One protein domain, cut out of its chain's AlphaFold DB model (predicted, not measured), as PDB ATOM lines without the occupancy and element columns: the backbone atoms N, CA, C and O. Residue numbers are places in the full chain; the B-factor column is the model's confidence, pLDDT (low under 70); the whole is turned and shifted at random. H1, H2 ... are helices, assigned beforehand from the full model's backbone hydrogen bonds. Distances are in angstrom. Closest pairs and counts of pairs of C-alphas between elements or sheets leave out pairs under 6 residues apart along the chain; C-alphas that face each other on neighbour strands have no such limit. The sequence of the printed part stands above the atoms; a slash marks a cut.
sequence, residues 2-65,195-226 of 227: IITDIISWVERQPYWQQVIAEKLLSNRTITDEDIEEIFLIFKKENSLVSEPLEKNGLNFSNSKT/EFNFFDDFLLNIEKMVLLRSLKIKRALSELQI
ATOM      1  N   ILE A   2     -37.019  22.967 -36.289       73.00
ATOM      2  CA  ILE A   2     -36.970  21.667 -36.999       73.00
ATOM      3  C   ILE A   2     -38.278  20.864 -36.922       73.00
ATOM      4  O   ILE A   2     -38.732  20.319 -37.919       73.00
ATOM      5  N   ILE A   3     -38.931  20.800 -35.760       74.69
ATOM      6  CA  ILE A   3     -40.125  19.956 -35.616       74.69
ATOM      7  C   ILE A   3     -41.348  20.478 -36.381       74.69
ATOM      8  O   ILE A   3     -42.180  19.695 -36.821       74.69
ATOM      9  N   THR A   4     -41.437  21.793 -36.594       78.50
ATOM     10  CA  THR A   4     -42.461  22.395 -37.456       78.50
ATOM     11  C   THR A   4     -42.246  21.964 -38.907       78.50
ATOM     12  O   THR A   4     -43.212  21.637 -39.592       78.50
ATOM     13  N   ASP A   5     -40.989  21.879 -39.352       83.44
ATOM     14  CA  ASP A   5     -40.640  21.375 -40.685       83.44
ATOM     15  C   ASP A   5     -40.941  19.872 -40.815       83.44
ATOM     16  O   ASP A   5     -41.471  19.439 -41.839       83.44
ATOM     17  N   ILE A   6     -40.691  19.083 -39.760       84.31
ATOM     18  CA  ILE A   6     -41.066  17.660 -39.699       84.31
ATOM     19  C   ILE A   6     -42.584  17.499 -39.824       84.31
ATOM     20  O   ILE A   6     -43.036  16.737 -40.672       84.31
ATOM     21  N   ILE A   7     -43.379  18.240 -39.043       85.88
ATOM     22  CA  ILE A   7     -44.850  18.188 -39.117       85.88
ATOM     23  C   ILE A   7     -45.323  18.568 -40.527       85.88
ATOM     24  O   ILE A   7     -46.103  17.837 -41.135       85.88
ATOM     25  N   SER A   8     -44.765  19.637 -41.102       86.62
ATOM     26  CA  SER A   8     -45.068  20.078 -42.472       86.62
ATOM     27  C   SER A   8     -44.759  19.010 -43.530       86.62
ATOM     28  O   SER A   8     -45.400  18.956 -44.582       86.62
ATOM     29  N   TRP A   9     -43.739  18.180 -43.291       91.06
ATOM     30  CA  TRP A   9     -43.391  17.048 -44.146       91.06
ATOM     31  C   TRP A   9     -44.321  15.847 -43.926       91.06
ATOM     32  O   TRP A   9     -44.740  15.226 -44.908       91.06
ATOM     33  N   VAL A  10     -44.680  15.549 -42.672       90.81
ATOM     34  CA  VAL A  10     -45.619  14.480 -42.295       90.81
ATOM     35  C   VAL A  10     -46.983  14.708 -42.941       90.81
ATOM     36  O   VAL A  10     -47.531  13.786 -43.535       90.81
ATOM     37  N   GLU A  11     -47.501  15.937 -42.921       89.06
ATOM     38  CA  GLU A  11     -48.803  16.289 -43.514       89.06
ATOM     39  C   GLU A  11     -48.899  16.000 -45.024       89.06
ATOM     40  O   GLU A  11     -49.997  15.887 -45.572       89.06
ATOM     41  N   ARG A  12     -47.759  15.842 -45.713       91.69
ATOM     42  CA  ARG A  12     -47.691  15.490 -47.144       91.69
ATOM     43  C   ARG A  12     -47.653  13.984 -47.403       91.69
ATOM     44  O   ARG A  12     -47.721  13.574 -48.560       91.69
ATOM     45  N   GLN A  13     -47.511  13.171 -46.361       93.31
ATOM     46  CA  GLN A  13     -47.452  11.716 -46.467       93.31
ATOM     47  C   GLN A  13     -48.859  11.096 -46.543       93.31
ATOM     48  O   GLN A  13     -49.838  11.757 -46.190       93.31
ATOM     49  N   PRO A  14     -49.001   9.830 -46.982       92.12
ATOM     50  CA  PRO A  14     -50.260   9.087 -46.894       92.12
ATOM     51  C   PRO A  14     -50.842   9.061 -45.476       92.12
ATOM     52  O   PRO A  14     -50.101   9.080 -44.494       92.12
ATOM     53  N   TYR A  15     -52.163   8.959 -45.348       90.75
ATOM     54  CA  TYR A  15     -52.844   9.072 -44.057       90.75
ATOM     55  C   TYR A  15     -52.384   8.003 -43.053       90.75
ATOM     56  O   TYR A  15     -52.120   8.321 -41.897       90.75
ATOM     57  N   TRP A  16     -52.176   6.757 -43.489       90.88
ATOM     58  CA  TRP A  16     -51.622   5.711 -42.616       90.88
ATOM     59  C   TRP A  16     -50.228   6.057 -42.056       90.88
ATOM     60  O   TRP A  16     -49.910   5.676 -40.932       90.88
ATOM     61  N   GLN A  17     -49.403   6.793 -42.810       92.12
ATOM     62  CA  GLN A  17     -48.095   7.269 -42.350       92.12
ATOM     63  C   GLN A  17     -48.243   8.431 -41.372       92.12
ATOM     64  O   GLN A  17     -47.537   8.491 -40.370       92.12
ATOM     65  N   GLN A  18     -49.202   9.321 -41.616       92.25
ATOM     66  CA  GLN A  18     -49.520  10.399 -40.685       92.25
ATOM     67  C   GLN A  18     -49.946   9.863 -39.308       92.25
ATOM     68  O   GLN A  18     -49.538  10.418 -38.292       92.25
ATOM     69  N   VAL A  19     -50.677   8.742 -39.253       90.06
ATOM     70  CA  VAL A  19     -51.053   8.071 -37.991       90.06
ATOM     71  C   VAL A  19     -49.830   7.532 -37.233       90.06
ATOM     72  O   VAL A  19     -49.763   7.651 -36.010       90.06
ATOM     73  N   ILE A  20     -48.833   6.975 -37.937       90.56
ATOM     74  CA  ILE A  20     -47.556   6.565 -37.317       90.56
ATOM     75  C   ILE A  20     -46.873   7.788 -36.704       90.56
ATOM     76  O   ILE A  20     -46.482   7.772 -35.537       90.56
ATOM     77  N   ALA A  21     -46.752   8.857 -37.490       90.19
ATOM     78  CA  ALA A  21     -46.093  10.080 -37.065       90.19
ATOM     79  C   ALA A  21     -46.783  10.730 -35.856       90.19
ATOM     80  O   ALA A  21     -46.100  11.153 -34.930       90.19
ATOM     81  N   GLU A  22     -48.116  10.763 -35.818       89.00
ATOM     82  CA  GLU A  22     -48.885  11.278 -34.680       89.00
ATOM     83  C   GLU A  22     -48.576  10.506 -33.386       89.00
ATOM     84  O   GLU A  22     -48.306  11.121 -32.348       89.00
ATOM     85  N   LYS A  23     -48.560   9.165 -33.441       87.62
ATOM     86  CA  LYS A  23     -48.230   8.322 -32.278       87.62
ATOM     87  C   LYS A  23     -46.795   8.566 -31.793       87.62
ATOM     88  O   LYS A  23     -46.588   8.719 -30.587       87.62
ATOM     89  N   LEU A  24     -45.833   8.677 -32.714       85.88
ATOM     90  CA  LEU A  24     -44.428   8.961 -32.393       85.88
ATOM     91  C   LEU A  24     -44.236  10.359 -31.789       85.88
ATOM     92  O   LEU A  24     -43.593  10.497 -30.749       85.88
ATOM     93  N   LEU A  25     -44.835  11.393 -32.388       83.00
ATOM     94  CA  LEU A  25     -44.752  12.776 -31.898       83.00
ATOM     95  C   LEU A  25     -45.463  12.959 -30.546       83.00
ATOM     96  O   LEU A  25     -45.046  13.779 -29.730       83.00
ATOM     97  N   SER A  26     -46.469  12.128 -30.261       79.88
ATOM     98  CA  SER A  26     -47.136  12.047 -28.954       79.88
ATOM     99  C   SER A  26     -46.355  11.236 -27.907       79.88
ATOM    100  O   SER A  26     -46.864  11.011 -26.807       79.88
ATOM    101  N   ASN A  27     -45.135  10.786 -28.226       67.38
ATOM    102  CA  ASN A  27     -44.261   9.978 -27.370       67.38
ATOM    103  C   ASN A  27     -44.901   8.657 -26.901       67.38
ATOM    104  O   ASN A  27     -44.643   8.194 -25.788       67.38
ATOM    105  N   ARG A  28     -45.763   8.057 -27.732       69.00
ATOM    106  CA  ARG A  28     -46.337   6.732 -27.475       69.00
ATOM    107  C   ARG A  28     -45.468   5.665 -28.122       69.00
ATOM    108  O   ARG A  28     -45.131   5.761 -29.300       69.00
ATOM    109  N   THR A  29     -45.154   4.618 -27.365       77.75
ATOM    110  CA  THR A  29     -44.585   3.395 -27.932       77.75
ATOM    111  C   THR A  29     -45.615   2.767 -28.860       77.75
ATOM    112  O   THR A  29     -46.744   2.528 -28.438       77.75
ATOM    113  N   ILE A  30     -45.226   2.500 -30.105       84.06
ATOM    114  CA  ILE A  30     -46.074   1.797 -31.070       84.06
ATOM    115  C   ILE A  30     -46.007   0.300 -30.758       84.06
ATOM    116  O   ILE A  30     -44.931  -0.301 -30.840       84.06
ATOM    117  N   THR A  31     -47.141  -0.288 -30.376       87.00
ATOM    118  CA  THR A  31     -47.251  -1.729 -30.103       87.00
ATOM    119  C   THR A  31     -47.525  -2.528 -31.377       87.00
ATOM    120  O   THR A  31     -47.807  -1.969 -32.438       87.00
ATOM    121  N   ASP A  32     -47.452  -3.857 -31.297       84.81
ATOM    122  CA  ASP A  32     -47.788  -4.710 -32.440       84.81
ATOM    123  C   ASP A  32     -49.275  -4.582 -32.822       84.81
ATOM    124  O   ASP A  32     -49.603  -4.597 -34.009       84.81
ATOM    125  N   GLU A  33     -50.168  -4.367 -31.851       86.19
ATOM    126  CA  GLU A  33     -51.587  -4.079 -32.098       86.19
ATOM    127  C   GLU A  33     -51.778  -2.762 -32.859       86.19
ATOM    128  O   GLU A  33     -52.572  -2.706 -33.800       86.19
ATOM    129  N   ASP A  34     -51.014  -1.721 -32.508       87.56
ATOM    130  CA  ASP A  34     -51.024  -0.458 -33.251       87.56
ATOM    131  C   ASP A  34     -50.594  -0.678 -34.707       87.56
ATOM    132  O   ASP A  34     -51.209  -0.139 -35.630       87.56
ATOM    133  N   ILE A  35     -49.556  -1.493 -34.940       87.50
ATOM    134  CA  ILE A  35     -49.104  -1.837 -36.296       87.50
ATOM    135  C   ILE A  35     -50.207  -2.573 -37.071       87.50
ATOM    136  O   ILE A  35     -50.379  -2.326 -38.269       87.50
ATOM    137  N   GLU A  36     -50.981  -3.450 -36.426       87.38
ATOM    138  CA  GLU A  36     -52.118  -4.116 -37.070       87.38
ATOM    139  C   GLU A  36     -53.244  -3.143 -37.441       87.38
ATOM    140  O   GLU A  36     -53.788  -3.231 -38.549       87.38
ATOM    141  N   GLU A  37     -53.569  -2.202 -36.553       88.44
ATOM    142  CA  GLU A  37     -54.560  -1.151 -36.794       88.44
ATOM    143  C   GLU A  37     -54.127  -0.247 -37.958       88.44
ATOM    144  O   GLU A  37     -54.875  -0.043 -38.919       88.44
ATOM    145  N   ILE A  38     -52.877   0.220 -37.939       90.31
ATOM    146  CA  ILE A  38     -52.287   1.033 -39.009       90.31
ATOM    147  C   ILE A  38     -52.276   0.260 -40.336       90.31
ATOM    148  O   ILE A  38     -52.538   0.826 -41.400       90.31
ATOM    149  N   PHE A  39     -52.032  -1.051 -40.304       89.00
ATOM    150  CA  PHE A  39     -52.101  -1.891 -41.497       89.00
ATOM    151  C   PHE A  39     -53.527  -2.002 -42.064       89.00
ATOM    152  O   PHE A  39     -53.706  -2.060 -43.285       89.00
ATOM    153  N   LEU A  40     -54.557  -2.001 -41.213       87.69
ATOM    154  CA  LEU A  40     -55.946  -1.930 -41.663       87.69
ATOM    155  C   LEU A  40     -56.247  -0.576 -42.319       87.69
ATOM    156  O   LEU A  40     -56.855  -0.548 -43.390       87.69
ATOM    157  N   ILE A  41     -55.767   0.526 -41.736       89.12
ATOM    158  CA  ILE A  41     -55.874   1.875 -42.316       89.12
ATOM    159  C   ILE A  41     -55.214   1.913 -43.700       89.12
ATOM    160  O   ILE A  41     -55.841   2.352 -44.663       89.12
ATOM    161  N   PHE A  42     -54.007   1.360 -43.835       90.12
ATOM    162  CA  PHE A  42     -53.316   1.223 -45.120       90.12
ATOM    163  C   PHE A  42     -54.153   0.467 -46.159       90.12
ATOM    164  O   PHE A  42     -54.246   0.897 -47.311       90.12
ATOM    165  N   LYS A  43     -54.787  -0.648 -45.771       86.88
ATOM    166  CA  LYS A  43     -55.663  -1.409 -46.676       86.88
ATOM    167  C   LYS A  43     -56.867  -0.591 -47.130       86.88
ATOM    168  O   LYS A  43     -57.182  -0.627 -48.317       86.88
ATOM    169  N   LYS A  44     -57.522   0.124 -46.211       88.38
ATOM    170  CA  LYS A  44     -58.674   0.988 -46.517       88.38
ATOM    171  C   LYS A  44     -58.271   2.118 -47.463       88.38
ATOM    172  O   LYS A  44     -58.929   2.339 -48.475       88.38
ATOM    173  N   GLU A  45     -57.143   2.770 -47.190       87.88
ATOM    174  CA  GLU A  45     -56.612   3.866 -48.008       87.88
ATOM    175  C   GLU A  45     -56.253   3.428 -49.436       87.88
ATOM    176  O   GLU A  45     -56.478   4.176 -50.383       87.88
ATOM    177  N   ASN A  46     -55.758   2.199 -49.610       87.12
ATOM    178  CA  ASN A  46     -55.407   1.631 -50.918       87.12
ATOM    179  C   ASN A  46     -56.546   0.822 -51.568       87.12
ATOM    180  O   ASN A  46     -56.300   0.076 -52.515       87.12
ATOM    181  N   SER A  47     -57.780   0.919 -51.052       85.31
ATOM    182  CA  SER A  47     -58.955   0.192 -51.569       85.31
ATOM    183  C   SER A  47     -58.774  -1.335 -51.641       85.31
ATOM    184  O   SER A  47     -59.351  -2.008 -52.491       85.31
ATOM    185  N   LEU A  48     -57.973  -1.899 -50.733       83.62
ATOM    186  CA  LEU A  48     -57.739  -3.344 -50.615       83.62
ATOM    187  C   LEU A  48     -58.817  -4.052 -49.778       83.62
ATOM    188  O   LEU A  48     -58.783  -5.274 -49.635       83.62
ATOM    189  N   VAL A  49     -59.740  -3.289 -49.192       84.75
ATOM    190  CA  VAL A  49     -60.906  -3.759 -48.434       84.75
ATOM    191  C   VAL A  49     -62.119  -2.895 -48.782       84.75
ATOM    192  O   VAL A  49     -61.965  -1.742 -49.175       84.75
ATOM    193  N   SER A  50     -63.320  -3.454 -48.629       78.50
ATOM    194  CA  SER A  50     -64.583  -2.795 -49.002       78.50
ATOM    195  C   SER A  50     -65.034  -1.704 -48.025       78.50
ATOM    196  O   SER A  50     -65.923  -0.920 -48.345       78.50
ATOM    197  N   GLU A  51     -64.462  -1.673 -46.822       82.88
ATOM    198  CA  GLU A  51     -64.786  -0.673 -45.807       82.88
ATOM    199  C   GLU A  51     -64.179   0.692 -46.165       82.88
ATOM    200  O   GLU A  51     -62.980   0.763 -46.455       82.88
ATOM    201  N   PRO A  52     -64.962   1.786 -46.104       78.81
ATOM    202  CA  PRO A  52     -64.440   3.121 -46.353       78.81
ATOM    203  C   PRO A  52     -63.438   3.536 -45.267       78.81
ATOM    204  O   PRO A  52     -63.538   3.142 -44.102       78.81
ATOM    205  N   LEU A  53     -62.457   4.352 -45.659       83.50
ATOM    206  CA  LEU A  53     -61.527   4.976 -44.724       83.50
ATOM    207  C   LEU A  53     -62.208   6.164 -44.033       83.50
ATOM    208  O   LEU A  53     -62.509   7.166 -44.682       83.50
ATOM    209  N   GLU A  54     -62.371   6.084 -42.717       80.06
ATOM    210  CA  GLU A  54     -62.724   7.236 -41.888       80.06
ATOM    211  C   GLU A  54     -61.442   7.954 -41.459       80.06
ATOM    212  O   GLU A  54     -60.598   7.392 -40.758       80.06
ATOM    213  N   LYS A  55     -61.264   9.191 -41.934       81.19
ATOM    214  CA  LYS A  55     -60.145  10.044 -41.528       81.19
ATOM    215  C   LYS A  55     -60.568  10.869 -40.321       81.19
ATOM    216  O   LYS A  55     -61.434  11.733 -40.441       81.19
ATOM    217  N   ASN A  56     -59.938  10.615 -39.185       79.75
ATOM    218  CA  ASN A  56     -60.064  11.454 -38.004       79.75
ATOM    219  C   ASN A  56     -59.093  12.635 -38.122       79.75
ATOM    220  O   ASN A  56     -58.076  12.552 -38.813       79.75
ATOM    221  N   GLY A  57     -59.412  13.750 -37.463       77.19
ATOM    222  CA  GLY A  57     -58.468  14.858 -37.348       77.19
ATOM    223  C   GLY A  57     -57.256  14.407 -36.539       77.19
ATOM    224  O   GLY A  57     -57.411  14.088 -35.362       77.19
ATOM    225  N   LEU A  58     -56.086  14.362 -37.174       82.94
ATOM    226  CA  LEU A  58     -54.828  14.047 -36.503       82.94
ATOM    227  C   LEU A  58     -54.325  15.292 -35.780       82.94
ATOM    228  O   LEU A  58     -54.367  16.398 -36.325       82.94
ATOM    229  N   ASN A  59     -53.859  15.113 -34.552       78.62
ATOM    230  CA  ASN A  59     -53.301  16.186 -33.752       78.62
ATOM    231  C   ASN A  59     -51.817  15.926 -33.510       78.62
ATOM    232  O   ASN A  59     -51.436  15.193 -32.601       78.62
ATOM    233  N   PHE A  60     -50.968  16.606 -34.280       74.88
ATOM    234  CA  PHE A  60     -49.520  16.619 -34.076       74.88
ATOM    235  C   PHE A  60     -49.118  17.516 -32.894       74.88
ATOM    236  O   PHE A  60     -48.188  18.319 -32.988       74.88
ATOM    237  N   SER A  61     -49.846  17.410 -31.777       60.06
ATOM    238  CA  SER A  61     -49.518  18.113 -30.546       60.06
ATOM    239  C   SER A  61     -48.212  17.546 -30.018       60.06
ATOM    240  O   SER A  61     -48.145  16.438 -29.486       60.06
ATOM    241  N   ASN A  62     -47.153  18.322 -30.176       55.44
ATOM    242  CA  ASN A  62     -45.892  18.058 -29.522       55.44
ATOM    243  C   ASN A  62     -46.086  18.219 -28.013       55.44
ATOM    244  O   ASN A  62     -45.962  19.323 -27.481       55.44
ATOM    245  N   SER A  63     -46.272  17.116 -27.291       48.75
ATOM    246  CA  SER A  63     -46.139  17.147 -25.827       48.75
ATOM    247  C   SER A  63     -44.724  17.566 -25.385       48.75
ATOM    248  O   SER A  63     -44.519  17.911 -24.227       48.75
ATOM    249  N   LYS A  64     -43.754  17.598 -26.317       46.97
ATOM    250  CA  LYS A  64     -42.373  18.056 -26.108       46.97
ATOM    251  C   LYS A  64     -42.076  19.498 -26.552       46.97
ATOM    252  O   LYS A  64     -40.945  19.937 -26.362       46.97
ATOM    253  N   THR A  65     -43.024  20.254 -27.124       44.03
ATOM    254  CA  THR A  65     -42.787  21.675 -27.486       44.03
ATOM    255  C   THR A  65     -43.546  22.682 -26.647       44.03
ATOM    256  O   THR A  65     -43.807  23.782 -27.123       44.03
ATOM    257  N   GLU A 195     -34.446  15.677 -32.593       66.06
ATOM    258  CA  GLU A 195     -35.652  15.650 -33.412       66.06
ATOM    259  C   GLU A 195     -35.546  14.741 -34.646       66.06
ATOM    260  O   GLU A 195     -36.572  14.274 -35.123       66.06
ATOM    261  N   PHE A 196     -34.347  14.444 -35.155       72.62
ATOM    262  CA  PHE A 196     -34.148  13.535 -36.288       72.62
ATOM    263  C   PHE A 196     -34.283  12.057 -35.922       72.62
ATOM    264  O   PHE A 196     -34.587  11.268 -36.813       72.62
ATOM    265  N   ASN A 197     -34.174  11.681 -34.640       73.50
ATOM    266  CA  ASN A 197     -34.485  10.314 -34.197       73.50
ATOM    267  C   ASN A 197     -35.930   9.924 -34.557       73.50
ATOM    268  O   ASN A 197     -36.228   8.748 -34.744       73.50
ATOM    269  N   PHE A 198     -36.817  10.917 -34.724       84.00
ATOM    270  CA  PHE A 198     -38.152  10.713 -35.277       84.00
ATOM    271  C   PHE A 198     -38.116   9.933 -36.595       84.00
ATOM    272  O   PHE A 198     -38.936   9.042 -36.779       84.00
ATOM    273  N   PHE A 199     -37.192  10.252 -37.507       85.25
ATOM    274  CA  PHE A 199     -37.120   9.595 -38.810       85.25
ATOM    275  C   PHE A 199     -36.673   8.140 -38.694       85.25
ATOM    276  O   PHE A 199     -37.221   7.300 -39.402       85.25
ATOM    277  N   ASP A 200     -35.747   7.835 -37.785       83.44
ATOM    278  CA  ASP A 200     -35.304   6.460 -37.539       83.44
ATOM    279  C   ASP A 200     -36.456   5.608 -36.990       83.44
ATOM    280  O   ASP A 200     -36.765   4.546 -37.533       83.44
ATOM    281  N   ASP A 201     -37.165   6.113 -35.975       84.25
ATOM    282  CA  ASP A 201     -38.334   5.437 -35.403       84.25
ATOM    283  C   ASP A 201     -39.472   5.316 -36.428       84.25
ATOM    284  O   ASP A 201     -40.145   4.285 -36.523       84.25
ATOM    285  N   PHE A 202     -39.689   6.354 -37.232       89.44
ATOM    286  CA  PHE A 202     -40.698   6.367 -38.284       89.44
ATOM    287  C   PHE A 202     -40.405   5.320 -39.364       89.44
ATOM    288  O   PHE A 202     -41.290   4.534 -39.714       89.44
ATOM    289  N   LEU A 203     -39.159   5.249 -39.843       88.56
ATOM    290  CA  LEU A 203     -38.714   4.249 -40.813       88.56
ATOM    291  C   LEU A 203     -38.829   2.833 -40.248       88.56
ATOM    292  O   LEU A 203     -39.406   1.968 -40.905       88.56
ATOM    293  N   LEU A 204     -38.383   2.608 -39.011       88.88
ATOM    294  CA  LEU A 204     -38.475   1.307 -38.349       88.88
ATOM    295  C   LEU A 204     -39.924   0.797 -38.282       88.88
ATOM    296  O   LEU A 204     -40.196  -0.378 -38.537       88.88
ATOM    297  N   ASN A 205     -40.880   1.667 -37.949       88.25
ATOM    298  CA  ASN A 205     -42.289   1.278 -37.864       88.25
ATOM    299  C   ASN A 205     -42.927   1.060 -39.248       88.25
ATOM    300  O   ASN A 205     -43.771   0.171 -39.398       88.25
ATOM    301  N   ILE A 206     -42.479   1.781 -40.280       89.38
ATOM    302  CA  ILE A 206     -42.837   1.470 -41.672       89.38
ATOM    303  C   ILE A 206     -42.315   0.082 -42.061       89.38
ATOM    304  O   ILE A 206     -43.069  -0.720 -42.618       89.38
ATOM    305  N   GLU A 207     -41.061  -0.238 -41.748       88.81
ATOM    306  CA  GLU A 207     -40.463  -1.542 -42.055       88.81
ATOM    307  C   GLU A 207     -41.202  -2.690 -41.363       88.81
ATOM    308  O   GLU A 207     -41.528  -3.689 -42.013       88.81
ATOM    309  N   LYS A 208     -41.555  -2.533 -40.080       87.19
ATOM    310  CA  LYS A 208     -42.401  -3.498 -39.353       87.19
ATOM    311  C   LYS A 208     -43.728  -3.737 -40.069       87.19
ATOM    312  O   LYS A 208     -44.152  -4.884 -40.222       87.19
ATOM    313  N   MET A 209     -44.367  -2.678 -40.562       86.25
ATOM    314  CA  MET A 209     -45.628  -2.795 -41.291       86.25
ATOM    315  C   MET A 209     -45.460  -3.502 -42.649       86.25
ATOM    316  O   MET A 209     -46.270  -4.362 -43.014       86.25
ATOM    317  N   VAL A 210     -44.373  -3.223 -43.378       84.00
ATOM    318  CA  VAL A 210     -44.022  -3.936 -44.621       84.00
ATOM    319  C   VAL A 210     -43.760  -5.421 -44.351       84.00
ATOM    320  O   VAL A 210     -44.231  -6.285 -45.103       84.00
ATOM    321  N   LEU A 211     -43.067  -5.745 -43.260       84.88
ATOM    322  CA  LEU A 211     -42.824  -7.122 -42.845       84.88
ATOM    323  C   LEU A 211     -44.142  -7.839 -42.519       84.88
ATOM    324  O   LEU A 211     -44.386  -8.924 -43.056       84.88
ATOM    325  N   LEU A 212     -45.029  -7.211 -41.738       83.88
ATOM    326  CA  LEU A 212     -46.359  -7.739 -41.419       83.88
ATOM    327  C   LEU A 212     -47.170  -8.038 -42.688       83.88
ATOM    328  O   LEU A 212     -47.772  -9.109 -42.809       83.88
ATOM    329  N   ARG A 213     -47.141  -7.131 -43.675       82.12
ATOM    330  CA  ARG A 213     -47.764  -7.347 -44.989       82.12
ATOM    331  C   ARG A 213     -47.219  -8.608 -45.660       82.12
ATOM    332  O   ARG A 213     -48.001  -9.434 -46.132       82.12
ATOM    333  N   SER A 214     -45.895  -8.757 -45.708       80.00
ATOM    334  CA  SER A 214     -45.244  -9.898 -46.360       80.00
ATOM    335  C   SER A 214     -45.616 -11.235 -45.704       80.00
ATOM    336  O   SER A 214     -45.897 -12.209 -46.405       80.00
ATOM    337  N   LEU A 215     -45.702 -11.268 -44.369       83.75
ATOM    338  CA  LEU A 215     -46.099 -12.446 -43.598       83.75
ATOM    339  C   LEU A 215     -47.566 -12.812 -43.849       83.75
ATOM    340  O   LEU A 215     -47.865 -13.975 -44.121       83.75
ATOM    341  N   LYS A 216     -48.474 -11.826 -43.827       82.75
ATOM    342  CA  LYS A 216     -49.906 -12.054 -44.087       82.75
ATOM    343  C   LYS A 216     -50.157 -12.554 -45.518       82.75
ATOM    344  O   LYS A 216     -50.976 -13.450 -45.700       82.75
ATOM    345  N   ILE A 217     -49.416 -12.053 -46.513       80.38
ATOM    346  CA  ILE A 217     -49.494 -12.552 -47.901       80.38
ATOM    347  C   ILE A 217     -48.990 -13.997 -47.999       80.38
ATOM    348  O   ILE A 217     -49.677 -14.838 -48.574       80.38
ATOM    349  N   LYS A 218     -47.820 -14.310 -47.422       81.69
ATOM    350  CA  LYS A 218     -47.277 -15.681 -47.434       81.69
ATOM    351  C   LYS A 218     -48.233 -16.680 -46.786       81.69
ATOM    352  O   LYS A 218     -48.437 -17.755 -47.338       81.69
ATOM    353  N   ARG A 219     -48.846 -16.308 -45.658       82.69
ATOM    354  CA  ARG A 219     -49.826 -17.147 -44.960       82.69
ATOM    355  C   ARG A 219     -51.065 -17.417 -45.817       82.69
ATOM    356  O   ARG A 219     -51.426 -18.576 -45.996       82.69
ATOM    357  N   ALA A 220     -51.647 -16.380 -46.423       79.31
ATOM    358  CA  ALA A 220     -52.796 -16.540 -47.316       79.31
ATOM    359  C   ALA A 220     -52.476 -17.438 -48.528       79.31
ATOM    360  O   ALA A 220     -53.277 -18.291 -48.898       79.31
ATOM    361  N   LEU A 221     -51.283 -17.297 -49.120       76.56
ATOM    362  CA  LEU A 221     -50.839 -18.155 -50.225       76.56
ATOM    363  C   LEU A 221     -50.632 -19.613 -49.791       76.56
ATOM    364  O   LEU A 221     -50.986 -20.516 -50.543       76.56
ATOM    365  N   SER A 222     -50.100 -19.854 -48.587       78.56
ATOM    366  CA  SER A 222     -49.955 -21.217 -48.059       78.56
ATOM    367  C   SER A 222     -51.299 -21.887 -47.774       78.56
ATOM    368  O   SER A 222     -51.447 -23.074 -48.037       78.56
ATOM    369  N   GLU A 223     -52.296 -21.133 -47.306       76.75
ATOM    370  CA  GLU A 223     -53.652 -21.641 -47.065       76.75
ATOM    371  C   GLU A 223     -54.369 -21.988 -48.388       76.75
ATOM    372  O   GLU A 223     -55.109 -22.966 -48.443       76.75
ATOM    373  N   LEU A 224     -54.080 -21.262 -49.477       71.56
ATOM    374  CA  LEU A 224     -54.603 -21.532 -50.825       71.56
ATOM    375  C   LEU A 224     -53.924 -22.714 -51.542       71.56
ATOM    376  O   LEU A 224     -54.514 -23.283 -52.452       71.56
ATOM    377  N   GLN A 225     -52.693 -23.082 -51.171       63.44
ATOM    378  CA  GLN A 225     -51.985 -24.237 -51.750       63.44
ATOM    379  C   GLN A 225     -52.330 -25.574 -51.070       63.44
ATOM    380  O   GLN A 225     -51.871 -26.621 -51.524       63.44
ATOM    381  N   ILE A 226     -53.110 -25.544 -49.985       54.84
ATOM    382  CA  ILE A 226     -53.529 -26.730 -49.219       54.84
ATOM    383  C   ILE A 226     -54.985 -27.145 -49.561       54.84
ATOM    384  O   ILE A 226     -55.456 -28.166 -49.061       54.84
TER     385      ILE A 226
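Overview. This is residues 2 to 65 and 195 to 226 of the 227 residues of an uncharacterized protein of Fundicoccus ignavus (UniProt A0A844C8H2). One long helix, H4, makes the longest axis, and H2 and H3 pack on the first part of it, with H1 beside H2 near the end where H4 begins. Residues 214 to 226 stick out beyond this body, and the unnamed stretch 46 to 65 leads from H3 back toward the end where H1 begins. The 96 printed residues, with four named helices in the order H1, H2, H3, H4 and no named strand, are of the class all helix. The whole is only just compact, close to loose, with a radius of gyration of the C-alphas of 15.0 A and spans of 54 by 27 by 19 A.

Arrangement. H1, residues 2 to 10, and H2, residues 15 to 25, form a helical hairpin over a tight link; they only just touch, with 3 pairs of C-alphas within 8 A, the closest being Val 10 and Gln 18 at 5.9 A. H2 and H3, residues 32 to 45, form a second hairpin, at a shallow tilt of 31 degrees, opposite ways; their closest C-alphas are Trp 16 and Phe 42, 5.4 A apart. H4, residues 195 to 224, touches H2 with residues 198 to 206 alone, at a steep tilt of 47 degrees; the closest C-alphas are Ala 21 and Phe 202, 6.7 A apart. H3 and H4 touch about perpendicular, at 77 degrees, through residues 35 to 39 and 205 to 213 alone, closest at the C-alphas of Ile 35 and Met 209, 6.2 A. H1 and H3 are apart. Every O i to N i+4 pair is within hydrogen-bond range in H1, H2 and H3, and 24 of 26 are in H4.

Along the chain. H1 begins at C-alpha 2 (-36.970, 21.667, -36.999) and is 12.4 A long, H2 15.1 A and H3 19.8 A. H4 runs 45.2 A to C-alpha 224 (-54.603, -21.532, -50.825).

Size, cuts and confidence. The C-alphas farthest apart, Thr 65 and Ile 226, are 54.1 A apart. Residues 66 to 194 are not printed; C-alphas 65 and 195 are 11.1 A apart across the cut. The pLDDT is under 70 at residues 27 to 28, 61 to 65, 195 and 225 to 226.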